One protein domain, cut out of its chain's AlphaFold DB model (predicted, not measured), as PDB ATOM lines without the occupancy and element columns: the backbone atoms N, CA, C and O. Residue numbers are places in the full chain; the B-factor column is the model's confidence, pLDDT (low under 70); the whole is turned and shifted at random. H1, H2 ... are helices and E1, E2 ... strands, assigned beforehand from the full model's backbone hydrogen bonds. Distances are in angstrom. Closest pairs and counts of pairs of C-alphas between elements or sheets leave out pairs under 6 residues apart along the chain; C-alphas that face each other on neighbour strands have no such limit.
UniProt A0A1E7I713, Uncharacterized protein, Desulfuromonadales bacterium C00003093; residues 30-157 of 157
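AT A GLANCE: This is residues 30 to 157 of the 157 residues of an uncharacterized protein of Desulfuromonadales bacterium C00003093 (UniProt A0A1E7I713). A long, curving hairpin of two strands, E1 and E2, has H1 packed alongside E1, at that edge of the hairpin, and the short H5 packed over part of both strands with its residues 150 to 155. Past the hairpin's open end stand H4 and the helical hairpin of H2 and H3, with the long loop of residues 105 to 129. The printed part has 128 residues, with five named helices and two named strands in the order H1 E1 E2 H2 H3 H4 H5; the sheet, E1 - E2, is antiparallel and the class is mixed. It is loose, with a radius of gyration of the C-alphas of 18.0 A and spans of 51 by 36 by 24 A.

HOW THE PARTS SIT: Start with H1, residues 33 to 48, whose closest C-alphas to E1, residues 53 to 61, are those of Phe 43 and Leu 53, 5.0 A apart. E1 bends by 63 degrees at residue 58 and forms a hairpin with E2, residues 72 to 80; look for N 59 and O 74, 2.8 A apart, and N 78 and O 55, 2.7 A. H2, residues 85 to 95, and H3, residues 98 to 104, form a helical hairpin: they touch, closest at C-alphas 92 and 101, 6.7 A, at a steep tilt of 44 degrees, opposite ways. H4, residues 130 to 145, is close to but not clearly touching H2, with C-alphas 87 and 139 at 7.3 A; its closest to E2 are C-alphas 79 and 143, 7.5 A. H5, residues 148 to 156, meets H4 only through their link; its closest to E2 are C-alphas 77 and 151, 7.5 A. Every O i to N i+4 pair is within hydrogen-bond range in H2, H4 and H5, against 9 of 12 in H1 and 2 of 3 in H3.

IN THESE COORDINATES: Find C-alpha 33 at (52.915, 36.698, 82.018); from there H1 runs 24.1 A to residue 48. E1 spans 22.7 A, E2 24.0 A, H2 15.6 A, H3 10.9 A and H4 22.0 A. H5 runs 12.3 A to C-alpha 156 at (39.713, 36.221, 105.078).

THE WHOLE: The farthest C-alphas, Asp 65 and Gly 96, are 55.4 A apart. The printed part has no cut, and the link from H3 to H4 is long. Residues 93 to 99 stand free, and pLDDT is under 70 at residues 95 to 99.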
ATOM      1  N   VAL A  30      52.897  44.593  85.453       86.38
ATOM      2  CA  VAL A  30      52.787  44.471  86.921       86.38
ATOM      3  C   VAL A  30      52.914  43.020  87.407       86.38
ATOM      4  O   VAL A  30      53.411  42.779  88.507       86.38
ATOM      5  N   PHE A  31      52.534  42.043  86.578       90.75
ATOM      6  CA  PHE A  31      52.491  40.621  86.938       90.75
ATOM      7  C   PHE A  31      53.342  39.742  86.009       90.75
ATOM      8  O   PHE A  31      53.848  40.173  84.967       90.75
ATOM      9  N   GLU A  32      53.556  38.491  86.408       89.19
ATOM     10  CA  GLU A  32      54.198  37.479  85.567       89.19
ATOM     11  C   GLU A  32      53.249  37.024  84.449       89.19
ATOM     12  O   GLU A  32      52.120  36.628  84.717       89.19
ATOM     13  N   GLU A  33      53.724  37.028  83.203       88.00
ATOM     14  CA  GLU A  33      52.915  36.698  82.018       88.00
ATOM     15  C   GLU A  33      52.315  35.286  82.078       88.00
ATOM     16  O   GLU A  33      51.172  35.077  81.686       88.00
ATOM     17  N   ARG A  34      53.026  34.332  82.698       92.06
ATOM     18  CA  ARG A  34      52.541  32.955  82.906       92.06
ATOM     19  C   ARG A  34      51.234  32.848  83.702       92.06
ATOM     20  O   ARG A  34      50.642  31.777  83.731       92.06
ATOM     21  N   LYS A  35      50.809  33.914  84.389       93.19
ATOM     22  CA  LYS A  35      49.535  33.964  85.122       93.19
ATOM     23  C   LYS A  35      48.336  34.292  84.226       93.19
ATOM     24  O   LYS A  35      47.205  34.142  84.676       93.19
ATOM     25  N   LEU A  36      48.564  34.732  82.986       93.12
ATOM     26  CA  LEU A  36      47.488  35.072  82.057       93.12
ATOM     27  C   LEU A  36      46.749  33.827  81.552       93.12
ATOM     28  O   LEU A  36      45.526  33.797  81.605       93.12
ATOM     29  N   GLU A  37      47.469  32.791  81.115       95.31
ATOM     30  CA  GLU A  37      46.837  31.579  80.567       95.31
ATOM     31  C   GLU A  37      45.903  30.878  81.574       95.31
ATOM     32  O   GLU A  37      44.739  30.666  81.234       95.31
ATOM     33  N   PRO A  38      46.299  30.624  82.842       95.81
ATOM     34  CA  PRO A  38      45.389  30.032  83.828       95.81
ATOM     35  C   PRO A  38      44.123  30.862  84.090       95.81
ATOM     36  O   PRO A  38      43.047  30.301  84.300       95.81
ATOM     37  N   LEU A  39      44.241  32.194  84.061       96.50
ATOM     38  CA  LEU A  39      43.105  33.109  84.187       96.50
ATOM     39  C   LEU A  39      42.145  32.955  82.997       96.50
ATOM     40  O   LEU A  39      40.936  32.814  83.190       96.50
ATOM     41  N   LEU A  40      42.677  32.957  81.770       96.81
ATOM     42  CA  LEU A  40      41.879  32.801  80.554       96.81
ATOM     43  C   LEU A  40      41.211  31.425  80.478       96.81
ATOM     44  O   LEU A  40      40.054  31.334  80.067       96.81
ATOM     45  N   ASP A  41      41.898  30.367  80.892       97.69
ATOM     46  CA  ASP A  41      41.342  29.015  80.905       97.69
ATOM     47  C   ASP A  41      40.216  28.871  81.932       97.69
ATOM     48  O   ASP A  41      39.159  28.329  81.603       97.69
ATOM     49  N   ALA A  42      40.373  29.451  83.128       96.94
ATOM     50  CA  ALA A  42      39.297  29.512  84.115       96.94
ATOM     51  C   ALA A  42      38.067  30.260  83.572       96.94
ATOM     52  O   ALA A  42      36.930  29.827  83.780       96.94
ATOM     53  N   PHE A  43      38.272  31.355  82.835       97.56
ATOM     54  CA  PHE A  43      37.179  32.074  82.183       97.56
ATOM     55  C   PHE A  43      36.501  31.232  81.099       97.56
ATOM     56  O   PHE A  43      35.280  31.108  81.122       97.56
ATOM     57  N   LYS A  44      37.244  30.586  80.197       97.19
ATOM     58  CA  LYS A  44      36.654  29.706  79.169       97.19
ATOM     59  C   LYS A  44      35.834  28.576  79.793       97.19
ATOM     60  O   LYS A  44      34.730  28.285  79.331       97.19
ATOM     61  N   GLU A  45      36.341  27.963  80.861       97.56
ATOM     62  CA  GLU A  45      35.636  26.898  81.575       97.56
ATOM     63  C   GLU A  45      34.294  27.395  82.134       97.56
ATOM     64  O   GLU A  45      33.254  26.784  81.877       97.56
ATOM     65  N   ARG A  46      34.288  28.526  82.850       96.88
ATOM     66  CA  ARG A  46      33.068  29.136  83.412       96.88
ATOM     67  C   ARG A  46      32.094  29.575  82.324       96.88
ATOM     68  O   ARG A  46      30.894  29.327  82.446       96.88
ATOM     69  N   GLN A  47      32.609  30.144  81.234       96.12
ATOM     70  CA  GLN A  47      31.811  30.571  80.087       96.12
ATOM     71  C   GLN A  47      31.055  29.387  79.478       96.12
ATOM     72  O   GLN A  47      29.855  29.488  79.234       96.12
ATOM     73  N   SER A  48      31.719  28.234  79.320       96.25
ATOM     74  CA  SER A  48      31.088  27.011  78.797       96.25
ATOM     75  C   SER A  48      29.939  26.486  79.669       96.25
ATOM     76  O   SER A  48      29.042  25.809  79.172       96.25
ATOM     77  N   LYS A  49      29.938  26.835  80.962       96.31
ATOM     78  CA  LYS A  49      28.899  26.476  81.938       96.31
ATOM     79  C   LYS A  49      27.822  27.557  82.089       96.31
ATOM     80  O   LYS A  49      26.866  27.360  82.835       96.31
ATOM     81  N   GLY A  50      27.962  28.689  81.395       95.31
ATOM     82  CA  GLY A  50      27.050  29.825  81.517       95.31
ATOM     83  C   GLY A  50      27.147  30.555  82.860       95.31
ATOM     84  O   GLY A  50      26.176  31.187  83.276       95.31
ATOM     85  N   GLU A  51      28.286  30.438  83.544       95.88
ATOM     86  CA  GLU A  51      28.550  30.993  84.875       95.88
ATOM     87  C   GLU A  51      29.299  32.334  84.813       95.88
ATOM     88  O   GLU A  51      29.832  32.718  83.772       95.88
ATOM     89  N   THR A  52      29.374  33.044  85.945       96.62
ATOM     90  CA  THR A  52      30.220  34.239  86.070       96.62
ATOM     91  C   THR A  52      31.673  33.899  85.764       96.62
ATOM     92  O   THR A  52      32.234  32.935  86.295       96.62
ATOM     93  N   LEU A  53      32.305  34.739  84.948       97.19
ATOM     94  CA  LEU A  53      33.726  34.635  84.649       97.19
ATOM     95  C   LEU A  53      34.524  35.160  85.840       97.19
ATOM     96  O   LEU A  53      34.785  36.357  85.955       97.19
ATOM     97  N   ILE A  54      34.845  34.248  86.756       96.94
ATOM     98  CA  ILE A  54      35.527  34.539  88.014       96.94
ATOM     99  C   ILE A  54      36.766  33.661  88.190       96.94
ATOM    100  O   ILE A  54      36.733  32.452  87.942       96.94
ATOM    101  N   HIS A  55      37.859  34.276  88.629       97.12
ATOM    102  CA  HIS A  55      39.125  33.607  88.909       97.12
ATOM    103  C   HIS A  55      39.808  34.267  90.104       97.12
ATOM    104  O   HIS A  55      39.817  35.488  90.227       97.12
ATOM    105  N   TRP A  56      40.398  33.466  90.979       96.06
ATOM    106  CA  TRP A  56      41.104  33.923  92.172       96.06
ATOM    107  C   TRP A  56      42.481  33.289  92.201       96.06
ATOM    108  O   TRP A  56      42.603  32.071  92.068       96.06
ATOM    109  N   ASP A  57      43.505  34.114  92.383       96.56
ATOM    110  CA  ASP A  57      44.890  33.663  92.415       96.56
ATOM    111  C   ASP A  57      45.772  34.666  93.169       96.56
ATOM    112  O   ASP A  57      45.436  35.840  93.362       96.56
ATOM    113  N   GLU A  58      46.911  34.176  93.630       96.12
ATOM    114  CA  GLU A  58      47.956  34.971  94.244       96.12
ATOM    115  C   GLU A  58      48.985  35.405  93.193       96.12
ATOM    116  O   GLU A  58      49.519  34.606  92.411       96.12
ATOM    117  N   TYR A  59      49.294  36.697  93.207       95.88
ATOM    118  CA  TYR A  59      50.185  37.350  92.267       95.88
ATOM    119  C   TYR A  59      51.363  37.978  92.999       95.88
ATOM    120  O   TYR A  59      51.205  38.693  93.990       95.88
ATOM    121  N   LYS A  60      52.560  37.761  92.452       95.38
ATOM    122  CA  LYS A  60      53.748  38.533  92.813       95.38
ATOM    123  C   LYS A  60      53.785  39.785  91.950       95.38
ATOM    124  O   LYS A  60      53.882  39.694  90.726       95.38
ATOM    125  N   VAL A  61      53.692  40.940  92.594       94.12
ATOM    126  CA  VAL A  61      53.840  42.245  91.952       94.12
ATOM    127  C   VAL A  61      55.316  42.481  91.671       94.12
ATOM    128  O   VAL A  61      56.160  42.360  92.564       94.12
ATOM    129  N   LYS A  62      55.634  42.790  90.415       92.25
ATOM    130  CA  LYS A  62      56.993  43.128  89.985       92.25
ATOM    131  C   LYS A  62      57.388  44.512  90.498       92.25
ATOM    132  O   LYS A  62      56.547  45.397  90.641       92.25
ATOM    133  N   GLN A  63      58.684  44.703  90.742       93.12
ATOM    134  CA  GLN A  63      59.222  46.039  90.984       93.12
ATOM    135  C   GLN A  63      58.965  46.924  89.763       93.12
ATOM    136  O   GLN A  63      59.125  46.476  88.627       93.12
ATOM    137  N   ASN A  64      58.596  48.177  90.009       90.62
ATOM    138  CA  ASN A  64      58.423  49.167  88.961       90.62
ATOM    139  C   ASN A  64      58.913  50.531  89.443       90.62
ATOM    140  O   ASN A  64      58.226  51.217  90.203       90.62
ATOM    141  N   ASP A  65      60.106  50.921  88.997       89.75
ATOM    142  CA  ASP A  65      60.754  52.149  89.456       89.75
ATOM    143  C   ASP A  65      60.063  53.410  88.920       89.75
ATOM    144  O   ASP A  65      59.992  54.411  89.636       89.75
ATOM    145  N   ASN A  66      59.455  53.346  87.727       89.56
ATOM    146  CA  ASN A  66      58.689  54.456  87.151       89.56
ATOM    147  C   ASN A  66      57.510  54.858  88.046       89.56
ATOM    148  O   ASN A  66      57.250  56.047  88.229       89.56
ATOM    149  N   TYR A  67      56.829  53.877  88.642       88.62
ATOM    150  CA  TYR A  67      55.700  54.108  89.551       88.62
ATOM    151  C   TYR A  67      56.072  53.989  91.034       88.62
ATOM    152  O   TYR A  67      55.197  54.069  91.895       88.62
ATOM    153  N   LYS A  68      57.364  53.815  91.355       91.50
ATOM    154  CA  LYS A  68      57.883  53.615  92.721       91.50
ATOM    155  C   LYS A  68      57.214  52.446  93.462       91.50
ATOM    156  O   LYS A  68      57.037  52.491  94.681       91.50
ATOM    157  N   ILE A  69      56.857  51.389  92.734       90.00
ATOM    158  CA  ILE A  69      56.233  50.181  93.279       90.00
ATOM    159  C   ILE A  69      57.330  49.202  93.693       90.00
ATOM    160  O   ILE A  69      58.177  48.811  92.887       90.00
ATOM    161  N   ARG A  70      57.301  48.780  94.959       94.00
ATOM    162  CA  ARG A  70      58.169  47.716  95.484       94.00
ATOM    163  C   ARG A  70      57.508  46.349  95.282       94.00
ATOM    164  O   ARG A  70      56.283  46.302  95.262       94.00
ATOM    165  N   PRO A  71      58.267  45.244  95.187       95.44
ATOM    166  CA  PRO A  71      57.679  43.910  95.125       95.44
ATOM    167  C   PRO A  71      56.861  43.564  96.369       95.44
ATOM    168  O   PRO A  71      57.310  43.777  97.496       95.44
ATOM    169  N   TYR A  72      55.687  42.980  96.159       95.25
ATOM    170  CA  TYR A  72      54.867  42.371  97.205       95.25
ATOM    171  C   TYR A  72      53.997  41.263  96.613       95.25
ATOM    172  O   TYR A  72      53.867  41.129  95.396       95.25
ATOM    173  N   THR A  73      53.405  40.462  97.488       95.75
ATOM    174  CA  THR A  73      52.444  39.428  97.111       95.75
ATOM    175  C   THR A  73      51.036  39.925  97.408       95.75
ATOM    176  O   THR A  73      50.796  40.492  98.472       95.75
ATOM    177  N   THR A  74      50.107  39.720  96.479       94.94
ATOM    178  CA  THR A  74      48.698  40.080  96.651       94.94
ATOM    179  C   THR A  74      47.790  38.979  96.139       94.94
ATOM    180  O   THR A  74      48.083  38.329  95.138       94.94
ATOM    181  N   ARG A  75      46.652  38.809  96.801       95.88
ATOM    182  CA  ARG A  75      45.548  37.981  96.318       95.88
ATOM    183  C   ARG A  75      44.628  38.829  95.459       95.88
ATOM    184  O   ARG A  75      44.341  39.970  95.819       95.88
ATOM    185  N   ILE A  76      44.196  38.301  94.320       96.31
ATOM    186  CA  ILE A  76      43.308  39.008  93.395       96.31
ATOM    187  C   ILE A  76      42.159  38.085  93.020       96.31
ATOM    188  O   ILE A  76      42.378  36.936  92.650       96.31
ATOM    189  N   CYS A  77      40.942  38.622  93.083       96.75
ATOM    190  CA  CYS A  77      39.754  38.023  92.494       96.75
ATOM    191  C   CYS A  77      39.384  38.824  91.241       96.75
ATOM    192  O   CYS A  77      38.953  39.974  91.330       96.75
ATOM    193  N   TRP A  78      39.592  38.224  90.074       96.88
ATOM    194  CA  TRP A  78      39.173  38.757  88.788       96.88
ATOM    195  C   TRP A  78      37.732  38.359  88.523       96.88
ATOM    196  O   TRP A  78      37.411  37.173  88.510       96.88
ATOM    197  N   ILE A  79      36.884  39.350  88.271       96.44
ATOM    198  CA  ILE A  79      35.515  39.160  87.799       96.44
ATOM    199  C   ILE A  79      35.408  39.905  86.478       96.44
ATOM    200  O   ILE A  79      35.568  41.125  86.441       96.44
ATOM    201  N   TYR A  80      35.168  39.175  85.394       95.38
ATOM    202  CA  TYR A  80      35.006  39.766  84.075       95.38
ATOM    203  C   TYR A  80      33.525  39.866  83.710       95.38
ATOM    204  O   TYR A  80      32.759  38.909  83.830       95.38
ATOM    205  N   ASN A  81      33.117  41.062  83.288       91.00
ATOM    206  CA  ASN A  81      31.724  41.378  83.007       91.00
ATOM    207  C   ASN A  81      31.360  40.982  81.567       91.00
ATOM    208  O   ASN A  81      31.283  41.838  80.688       91.00
ATOM    209  N   ASP A  82      31.160  39.682  81.347       94.06
ATOM    210  CA  ASP A  82      30.681  39.101  80.085       94.06
ATOM    211  C   ASP A  82      29.213  38.659  80.193       94.06
ATOM    212  O   ASP A  82      28.589  38.737  81.252       94.06
ATOM    213  N   LYS A  83      28.642  38.185  79.086       90.56
ATOM    214  CA  LYS A  83      27.343  37.521  79.062       90.56
ATOM    215  C   LYS A  83      27.374  36.293  79.967       90.56
ATOM    216  O   LYS A  83      28.152  35.369  79.746       90.56
ATOM    217  N   VAL A  84      26.466  36.268  80.938       94.00
ATOM    218  CA  VAL A  84      26.274  35.130  81.836       94.00
ATOM    219  C   VAL A  84      24.896  34.535  81.590       94.00
ATOM    220  O   VAL A  84      23.871  35.169  81.836       94.00
ATOM    221  N   GLU A  85      24.860  33.306  81.085       92.88
ATOM    222  CA  GLU A  85      23.607  32.656  80.695       92.88
ATOM    223  C   GLU A  85      22.705  32.367  81.901       92.88
ATOM    224  O   GLU A  85      21.484  32.495  81.817       92.88
ATOM    225  N   ASN A  86      23.292  32.046  83.055       93.88
ATOM    226  CA  ASN A  86      22.526  31.839  84.282       93.88
ATOM    227  C   ASN A  86      21.832  33.126  84.753       93.88
ATOM    228  O   ASN A  86      20.682  33.067  85.181       93.88
ATOM    229  N   TRP A  87      22.470  34.286  84.578       92.75
ATOM    230  CA  TRP A  87      21.850  35.583  84.856       92.75
ATOM    231  C   TRP A  87      20.674  35.868  83.917       92.75
ATOM    232  O   TRP A  87      19.618  36.299  84.377       92.75
ATOM    233  N   ASN A  88      20.815  35.576  82.617       88.81
ATOM    234  CA  ASN A  88      19.712  35.724  81.658       88.81
ATOM    235  C   ASN A  88      18.505  34.860  82.051       88.81
ATOM    236  O   ASN A  88      17.375  35.347  82.076       88.81
ATOM    237  N   LYS A  89      18.742  33.591  82.404       88.69
ATOM    238  CA  LYS A  89      17.684  32.668  82.848       88.69
ATOM    239  C   LYS A  89      17.003  33.148  84.125       88.69
ATOM    240  O   LYS A  89      15.782  33.085  84.228       88.69
ATOM    241  N   GLU A  90      17.773  33.641  85.091       88.44
ATOM    242  CA  GLU A  90      17.223  34.152  86.348       88.44
ATOM    243  C   GLU A  90      16.418  35.438  86.134       88.44
ATOM    244  O   GLU A  90      15.359  35.606  86.736       88.44
ATOM    245  N   LEU A  91      16.846  36.323  85.228       85.06
ATOM    246  CA  LEU A  91      16.060  37.495  84.831       85.06
ATOM    247  C   LEU A  91      14.708  37.110  84.221       85.06
ATOM    248  O   LEU A  91      13.693  37.731  84.539       85.06
ATOM    249  N   GLU A  92      14.672  36.088  83.368       80.25
ATOM    250  CA  GLU A  92      13.425  35.582  82.776       80.25
ATOM    251  C   GLU A  92      12.488  35.000  83.841       80.25
ATOM    252  O   GLU A  92      11.289  35.277  83.836       80.25
ATOM    253  N   GLN A  93      13.034  34.234  84.786       81.94
ATOM    254  CA  GLN A  93      12.260  33.608  85.859       81.94
ATOM    255  C   GLN A  93      11.746  34.622  86.887       81.94
ATOM    256  O   GLN A  93      10.599  34.533  87.318       81.94
ATOM    257  N   SER A  94      12.584  35.581  87.284       76.81
ATOM    258  CA  SER A  94      12.281  36.550  88.347       76.81
ATOM    259  C   SER A  94      11.344  37.667  87.900       76.81
ATOM    260  O   SER A  94      10.534  38.138  88.697       76.81
ATOM    261  N   SER A  95      11.426  38.095  86.638       69.50
ATOM    262  CA  SER A  95      10.558  39.156  86.124       69.50
ATOM    263  C   SER A  95       9.142  38.671  85.819       69.50
ATOM    264  O   SER A  95       8.214  39.476  85.845       69.50
ATOM    265  N   GLY A  96       8.967  37.382  85.492       63.03
ATOM    266  CA  GLY A  96       7.702  36.841  84.979       63.03
ATOM    267  C   GLY A  96       7.216  37.520  83.687       63.03
ATOM    268  O   GLY A  96       6.115  37.230  83.219       63.03
ATOM    269  N   ASP A  97       8.025  38.418  83.114       66.00
ATOM    270  CA  ASP A  97       7.704  39.269  81.978       66.00
ATOM    271  C   ASP A  97       8.591  38.871  80.788       66.00
ATOM    272  O   ASP A  97       9.792  39.174  80.765       66.00
ATOM    273  N   PRO A  98       8.011  38.251  79.742       64.12
ATOM    274  CA  PRO A  98       8.715  37.956  78.494       64.12
ATOM    275  C   PRO A  98       9.370  39.191  77.842       64.12
ATOM    276  O   PRO A  98      10.214  39.055  76.953       64.12
ATOM    277  N   GLY A  99       8.972  40.404  78.239       67.19
ATOM    278  CA  GLY A  99       9.496  41.682  77.776       67.19
ATOM    279  C   GLY A  99      10.939  41.976  78.187       67.19
ATOM    280  O   GLY A  99      11.641  42.637  77.421       67.19
ATOM    281  N   VAL A 100      11.433  41.465  79.322       72.50
ATOM    282  CA  VAL A 100      12.807  41.760  79.793       72.50
ATOM    283  C   VAL A 100      13.857  41.181  78.846       72.50
ATOM    284  O   VAL A 100      14.782  41.889  78.442       72.50
ATOM    285  N   LYS A 101      13.667  39.935  78.398       74.75
ATOM    286  CA  LYS A 101      14.524  39.315  77.377       74.75
ATOM    287  C   LYS A 101      14.503  40.117  76.073       74.75
ATOM    288  O   LYS A 101      15.550  40.476  75.545       74.75
ATOM    289  N   ARG A 102      13.307  40.506  75.613       78.81
ATOM    290  CA  ARG A 102      13.131  41.313  74.390       78.81
ATOM    291  C   ARG A 102      13.816  42.677  74.476       78.81
ATOM    292  O   ARG A 102      14.275  43.198  73.464       78.81
ATOM    293  N   ILE A 103      13.885  43.271  75.667       81.44
ATOM    294  CA  ILE A 103      14.619  44.518  75.897       81.44
ATOM    295  C   ILE A 103      16.118  44.292  75.703       81.44
ATOM    296  O   ILE A 103      16.742  45.069  74.981       81.44
ATOM    297  N   LEU A 104      16.687  43.243  76.302       83.44
ATOM    298  CA  LEU A 104      18.110  42.917  76.153       83.44
ATOM    299  C   LEU A 104      18.473  42.474  74.725       83.44
ATOM    300  O   LEU A 104      19.602  42.671  74.292       83.44
ATOM    301  N   GLU A 105      17.514  41.946  73.971       85.19
ATOM    302  CA  GLU A 105      17.663  41.619  72.544       85.19
ATOM    303  C   GLU A 105      17.448  42.831  71.619       85.19
ATOM    304  O   GLU A 105      17.671  42.751  70.409       85.19
ATOM    305  N   SER A 106      17.012  43.972  72.156       88.31
ATOM    306  CA  SER A 106      16.760  45.164  71.352       88.31
ATOM    307  C   SER A 106      18.053  45.801  70.840       88.31
ATOM    308  O   SER A 106      19.140  45.638  71.398       88.31
ATOM    309  N   ARG A 107      17.929  46.625  69.792       88.25
ATOM    310  CA  ARG A 107      19.056  47.358  69.194       88.25
ATOM    311  C   ARG A 107      19.829  48.214  70.206       88.25
ATOM    312  O   ARG A 107      21.028  48.402  70.033       88.25
ATOM    313  N   GLU A 108      19.172  48.710  71.255       89.31
ATOM    314  CA  GLU A 108      19.826  49.471  72.330       89.31
ATOM    315  C   GLU A 108      20.911  48.645  73.049       89.31
ATOM    316  O   GLU A 108      21.911  49.199  73.506       89.31
ATOM    317  N   PHE A 109      20.755  47.323  73.113       92.31
ATOM    318  CA  PHE A 109      21.630  46.403  73.839       92.31
ATOM    319  C   PHE A 109      22.459  45.509  72.908       92.31
ATOM    320  O   PHE A 109      23.040  44.529  73.361       92.31
ATOM    321  N   SER A 110      22.598  45.860  71.623       89.62
ATOM    322  CA  SER A 110      23.281  45.016  70.625       89.62
ATOM    323  C   SER A 110      24.721  44.640  70.994       89.62
ATOM    324  O   SER A 110      25.207  43.587  70.592       89.62
ATOM    325  N   ASN A 111      25.399  45.505  71.752       92.62
ATOM    326  CA  ASN A 111      26.769  45.296  72.216       92.62
ATOM    327  C   ASN A 111      26.830  44.944  73.707       92.62
ATOM    328  O   ASN A 111      27.909  44.957  74.275       92.62
ATOM    329  N   PHE A 112      25.709  44.668  74.377       92.75
ATOM    330  CA  PHE A 112      25.738  44.321  75.795       92.75
ATOM    331  C   PHE A 112      26.484  42.988  76.018       92.75
ATOM    332  O   PHE A 112      26.231  42.029  75.276       92.75
ATOM    333  N   PRO A 113      27.363  42.881  77.035       93.69
ATOM    334  CA  PRO A 113      27.803  43.938  77.959       93.69
ATOM    335  C   PRO A 113      29.011  44.760  77.461       93.69
ATOM    336  O   PRO A 113      29.350  45.780  78.057       93.69
ATOM    337  N   HIS A 114      29.650  44.355  76.362       93.94
ATOM    338  CA  HIS A 114      30.827  44.997  75.760       93.94
ATOM    339  C   HIS A 114      30.485  46.191  74.848       93.94
ATOM    340  O   HIS A 114      30.694  46.156  73.630       93.94
ATOM    341  N   TYR A 115      29.944  47.267  75.422       93.50
ATOM    342  CA  TYR A 115      29.659  48.483  74.660       93.50
ATOM    343  C   TYR A 115      30.917  49.108  74.049       93.50
ATOM    344  O   TYR A 115      32.024  48.993  74.572       93.50
ATOM    345  N   ARG A 116      30.732  49.824  72.938       88.94
ATOM    346  CA  ARG A 116      31.804  50.606  72.320       88.94
ATOM    347  C   ARG A 116      32.174  51.778  73.222       88.94
ATOM    348  O   ARG A 116      31.293  52.485  73.699       88.94
ATOM    349  N   THR A 117      33.469  52.035  73.363       86.75
ATOM    350  CA  THR A 117      33.972  53.215  74.083       86.75
ATOM    351  C   THR A 117      33.508  54.518  73.433       86.75
ATOM    352  O   THR A 117      33.166  55.466  74.131       86.75
ATOM    353  N   PHE A 118      33.460  54.556  72.094       90.44
ATOM    354  CA  PHE A 118      33.071  55.740  71.332       90.44
ATOM    355  C   PHE A 118      31.834  55.490  70.475       90.44
ATOM    356  O   PHE A 118      31.700  54.441  69.839       90.44
ATOM    357  N   LEU A 119      30.954  56.490  70.423       87.94
ATOM    358  CA  LEU A 119      29.758  56.536  69.580       87.94
ATOM    359  C   LEU A 119      28.840  55.314  69.764       87.94
ATOM    360  O   LEU A 119      28.198  54.863  68.815       87.94
ATOM    361  N   GLN A 120      28.751  54.783  70.991       90.38
ATOM    362  CA  GLN A 120      27.782  53.737  71.332       90.38
ATOM    363  C   GLN A 120      26.339  54.244  71.201       90.38
ATOM    364  O   GLN A 120      25.485  53.515  70.700       90.38
ATOM    365  N   ASN A 121      26.076  55.488  71.622       90.06
ATOM    366  CA  ASN A 121      24.759  56.129  71.543       90.06
ATOM    367  C   ASN A 121      24.855  57.514  70.881       90.06
ATOM    368  O   ASN A 121      24.772  58.535  71.574       90.06
ATOM    369  N   PRO A 122      25.034  57.588  69.550       86.88
ATOM    370  CA  PRO A 122      25.101  58.865  68.846       86.88
ATOM    371  C   PRO A 122      23.863  59.738  69.138       86.88
ATOM    372  O   PRO A 122      22.757  59.203  69.236       86.88
ATOM    373  N   PRO A 123      24.018  61.068  69.291       90.56
ATOM    374  CA  PRO A 123      25.223  61.864  69.027       90.56
ATOM    375  C   PRO A 123      26.237  61.907  70.185       90.56
ATOM    376  O   PRO A 123      27.214  62.647  70.111       90.56
ATOM    377  N   LYS A 124      26.026  61.156  71.272       87.62
ATOM    378  CA  LYS A 124      26.936  61.176  72.422       87.62
ATOM    379  C   LYS A 124      28.233  60.433  72.109       87.62
ATOM    380  O   LYS A 124      28.209  59.367  71.493       87.62
ATOM    381  N   ILE A 125      29.353  60.991  72.568       84.19
ATOM    382  CA  ILE A 125      30.686  60.453  72.277       84.19
ATOM    383  C   ILE A 125      30.990  59.240  73.164       84.19
ATOM    384  O   ILE A 125      31.324  58.198  72.618       84.19
ATOM    385  N   ILE A 126      30.821  59.341  74.487       87.38
ATOM    386  CA  ILE A 126      31.212  58.282  75.446       87.38
ATOM    387  C   ILE A 126      30.070  57.777  76.343       87.38
ATOM    388  O   ILE A 126      30.226  56.793  77.059       87.38
ATOM    389  N   ASP A 127      28.916  58.442  76.328       92.00
ATOM    390  CA  ASP A 127      27.866  58.170  77.307       92.00
ATOM    391  C   ASP A 127      27.039  56.927  76.962       92.00
ATOM    392  O   ASP A 127      26.469  56.797  75.869       92.00
ATOM    393  N   LEU A 128      26.848  56.079  77.970       93.69
ATOM    394  CA  LEU A 128      25.827  55.040  77.966       93.69
ATOM    395  C   LEU A 128      24.441  55.610  78.318       93.69
ATOM    396  O   LEU A 128      24.302  56.625  79.007       93.69
ATOM    397  N   SER A 129      23.384  54.956  77.836       93.12
ATOM    398  CA  SER A 129      22.012  55.259  78.248       93.12
ATOM    399  C   SER A 129      21.804  54.858  79.714       93.12
ATOM    400  O   SER A 129      22.472  53.959  80.228       93.12
ATOM    401  N   LYS A 130      20.826  55.469  80.397       94.38
ATOM    402  CA  LYS A 130      20.475  55.074  81.774       94.38
ATOM    403  C   LYS A 130      20.141  53.581  81.868       94.38
ATOM    404  O   LYS A 130      20.546  52.934  82.823       94.38
ATOM    405  N   ARG A 131      19.450  53.031  80.863       92.38
ATOM    406  CA  ARG A 131      19.055  51.615  80.839       92.38
ATOM    407  C   ARG A 131      20.263  50.699  80.650       92.38
ATOM    408  O   ARG A 131      20.351  49.684  81.330       92.38
ATOM    409  N   GLN A 132      21.204  51.079  79.784       94.00
ATOM    410  CA  GLN A 132      22.462  50.352  79.580       94.00
ATOM    411  C   GLN A 132      23.311  50.332  80.860       94.00
ATOM    412  O   GLN A 132      23.793  49.274  81.261       94.00
ATOM    413  N   VAL A 133      23.428  51.475  81.547       94.38
ATOM    414  CA  VAL A 133      24.118  51.564  82.847       94.38
ATOM    415  C   VAL A 133      23.426  50.692  83.892       94.38
ATOM    416  O   VAL A 133      24.097  49.929  84.580       94.38
ATOM    417  N   SER A 134      22.096  50.753  83.995       93.25
ATOM    418  CA  SER A 134      21.342  49.918  84.936       93.25
ATOM    419  C   SER A 134      21.516  48.425  84.660       93.25
ATOM    420  O   SER A 134      21.712  47.666  85.604       93.25
ATOM    421  N   ALA A 135      21.494  47.998  83.395       92.19
ATOM    422  CA  ALA A 135      21.707  46.597  83.036       92.19
ATOM    423  C   ALA A 135      23.124  46.121  83.390       92.19
ATOM    424  O   ALA A 135      23.277  45.044  83.961       92.19
ATOM    425  N   LEU A 136      24.152  46.936  83.116       94.62
ATOM    426  CA  LEU A 136      25.531  46.622  83.500       94.62
ATOM    427  C   LEU A 136      25.696  46.545  85.013       94.62
ATOM    428  O   LEU A 136      26.276  45.585  85.507       94.62
ATOM    429  N   ALA A 137      25.165  47.526  85.742       94.62
ATOM    430  CA  ALA A 137      25.223  47.549  87.197       94.62
ATOM    431  C   ALA A 137      24.517  46.328  87.799       94.62
ATOM    432  O   ALA A 137      25.034  45.721  88.733       94.62
ATOM    433  N   HIS A 138      23.373  45.932  87.235       93.31
ATOM    434  CA  HIS A 138      22.647  44.744  87.665       93.31
ATOM    435  C   HIS A 138      23.449  43.459  87.417       93.31
ATOM    436  O   HIS A 138      23.604  42.662  88.337       93.31
ATOM    437  N   LEU A 139      24.008  43.280  86.214       94.44
ATOM    438  CA  LEU A 139      24.872  42.138  85.891       94.44
ATOM    439  C   LEU A 139      26.113  42.088  86.798       94.44
ATOM    440  O   LEU A 139      26.434  41.042  87.353       94.44
ATOM    441  N   SER A 140      26.788  43.223  86.996       95.12
ATOM    442  CA  SER A 140      27.968  43.314  87.865       95.12
ATOM    443  C   SER A 140      27.637  43.001  89.325       95.12
ATOM    444  O   SER A 140      28.367  42.253  89.968       95.12
ATOM    445  N   CYS A 141      26.521  43.525  89.840       95.12
ATOM    446  CA  CYS A 141      26.034  43.207  91.182       95.12
ATOM    447  C   CYS A 141      25.750  41.709  91.316       95.12
ATOM    448  O   CYS A 141      26.258  41.061  92.229       95.12
ATOM    449  N   TRP A 142      25.010  41.141  90.363       95.06
ATOM    450  CA  TRP A 142      24.669  39.725  90.359       95.06
ATOM    451  C   TRP A 142      25.918  38.835  90.360       95.06
ATOM    452  O   TRP A 142      26.018  37.935  91.190       95.06
ATOM    453  N   ASN A 143      26.915  39.147  89.525       95.44
ATOM    454  CA  ASN A 143      28.192  38.428  89.478       95.44
ATOM    455  C   ASN A 143      28.895  38.371  90.843       95.44
ATOM    456  O   ASN A 143      29.463  37.342  91.202       95.44
ATOM    457  N   VAL A 144      28.853  39.456  91.620       94.94
ATOM    458  CA  VAL A 144      29.441  39.494  92.968       94.94
ATOM    459  C   VAL A 144      28.562  38.742  93.967       94.94
ATOM    460  O   VAL A 144      29.070  37.935  94.744       94.94
ATOM    461  N   CYS A 145      27.249  38.973  93.948       94.69
ATOM    462  CA  CYS A 145      26.313  38.381  94.902       94.69
ATOM    463  C   CYS A 145      26.277  36.850  94.829       94.69
ATOM    464  O   CYS A 145      26.287  36.205  95.874       94.69
ATOM    465  N   GLN A 146      26.312  36.264  93.629       93.94
ATOM    466  CA  GLN A 146      26.298  34.802  93.450       93.94
ATOM    467  C   GLN A 146      27.518  34.097  94.061       93.94
ATOM    468  O   GLN A 146      27.467  32.907  94.371       93.94
ATOM    469  N   TYR A 147      28.622  34.823  94.251       94.69
ATOM    470  CA  TYR A 147      29.874  34.288  94.783       94.69
ATOM    471  C   TYR A 147      30.300  34.977  96.084       94.69
ATOM    472  O   TYR A 147      31.441  34.800  96.508       94.69
ATOM    473  N   ALA A 148      29.408  35.728  96.740       95.38
ATOM    474  CA  ALA A 148      29.746  36.583  97.879       95.38
ATOM    475  C   ALA A 148      30.451  35.821  99.011       95.38
ATOM    476  O   ALA A 148      31.489  36.273  99.496       95.38
ATOM    477  N   ASP A 149      29.946  34.642  99.381       95.75
ATOM    478  CA  ASP A 149      30.544  33.820 100.440       95.75
ATOM    479  C   ASP A 149      31.948  33.333 100.068       95.75
ATOM    480  O   ASP A 149      32.868  33.434 100.876       95.75
ATOM    481  N   LYS A 150      32.144  32.892  98.819       95.06
ATOM    482  CA  LYS A 150      33.445  32.417  98.316       95.06
ATOM    483  C   LYS A 150      34.461  33.550  98.203       95.06
ATOM    484  O   LYS A 150      35.626  33.369  98.540       95.06
ATOM    485  N   ILE A 151      34.020  34.726  97.754       95.06
ATOM    486  CA  ILE A 151      34.848  35.937  97.707       95.06
ATOM    487  C   ILE A 151      35.282  36.309  99.124       95.06
ATOM    488  O   ILE A 151      36.459  36.564  99.368       95.06
ATOM    489  N   LYS A 152      34.341  36.310 100.073       95.19
ATOM    490  CA  LYS A 152      34.625  36.619 101.473       95.19
ATOM    491  C   LYS A 152      35.615  35.620 102.073       95.19
ATOM    492  O   LYS A 152      36.588  36.042 102.687       95.19
ATOM    493  N   GLU A 153      35.391  34.323 101.880       95.31
ATOM    494  CA  GLU A 153      36.290  33.255 102.333       95.31
ATOM    495  C   GLU A 153      37.710  33.442 101.783       95.31
ATOM    496  O   GLU A 153      38.671  33.436 102.550       95.31
ATOM    497  N   TYR A 154      37.834  33.707 100.481       95.00
ATOM    498  CA  TYR A 154      39.121  33.874  99.804       95.00
ATOM    499  C   TYR A 154      39.972  35.031 100.349       95.00
ATOM    500  O   TYR A 154      41.198  34.954 100.326       95.00
ATOM    501  N   PHE A 155      39.347  36.110 100.827       94.12
ATOM    502  CA  PHE A 155      40.069  37.268 101.366       94.12
ATOM    503  C   PHE A 155      40.256  37.241 102.891       94.12
ATOM    504  O   PHE A 155      41.030  38.044 103.410       94.12
ATOM    505  N   MET A 156      39.570  36.354 103.618       91.00
ATOM    506  CA  MET A 156      39.713  36.221 105.078       91.00
ATOM    507  C   MET A 156      40.831  35.259 105.507       91.00
ATOM    508  O   MET A 156      41.273  35.323 106.656       91.00
ATOM    509  N   HIS A 157      41.290  34.390 104.608       71.56
ATOM    510  CA  HIS A 157      42.418  33.467 104.785       71.56
ATOM    511  C   HIS A 157      43.522  33.852 103.830       71.56
ATOM    512  O   HIS A 157      44.728  33.776 104.177       71.56
TER     513      HIS A 157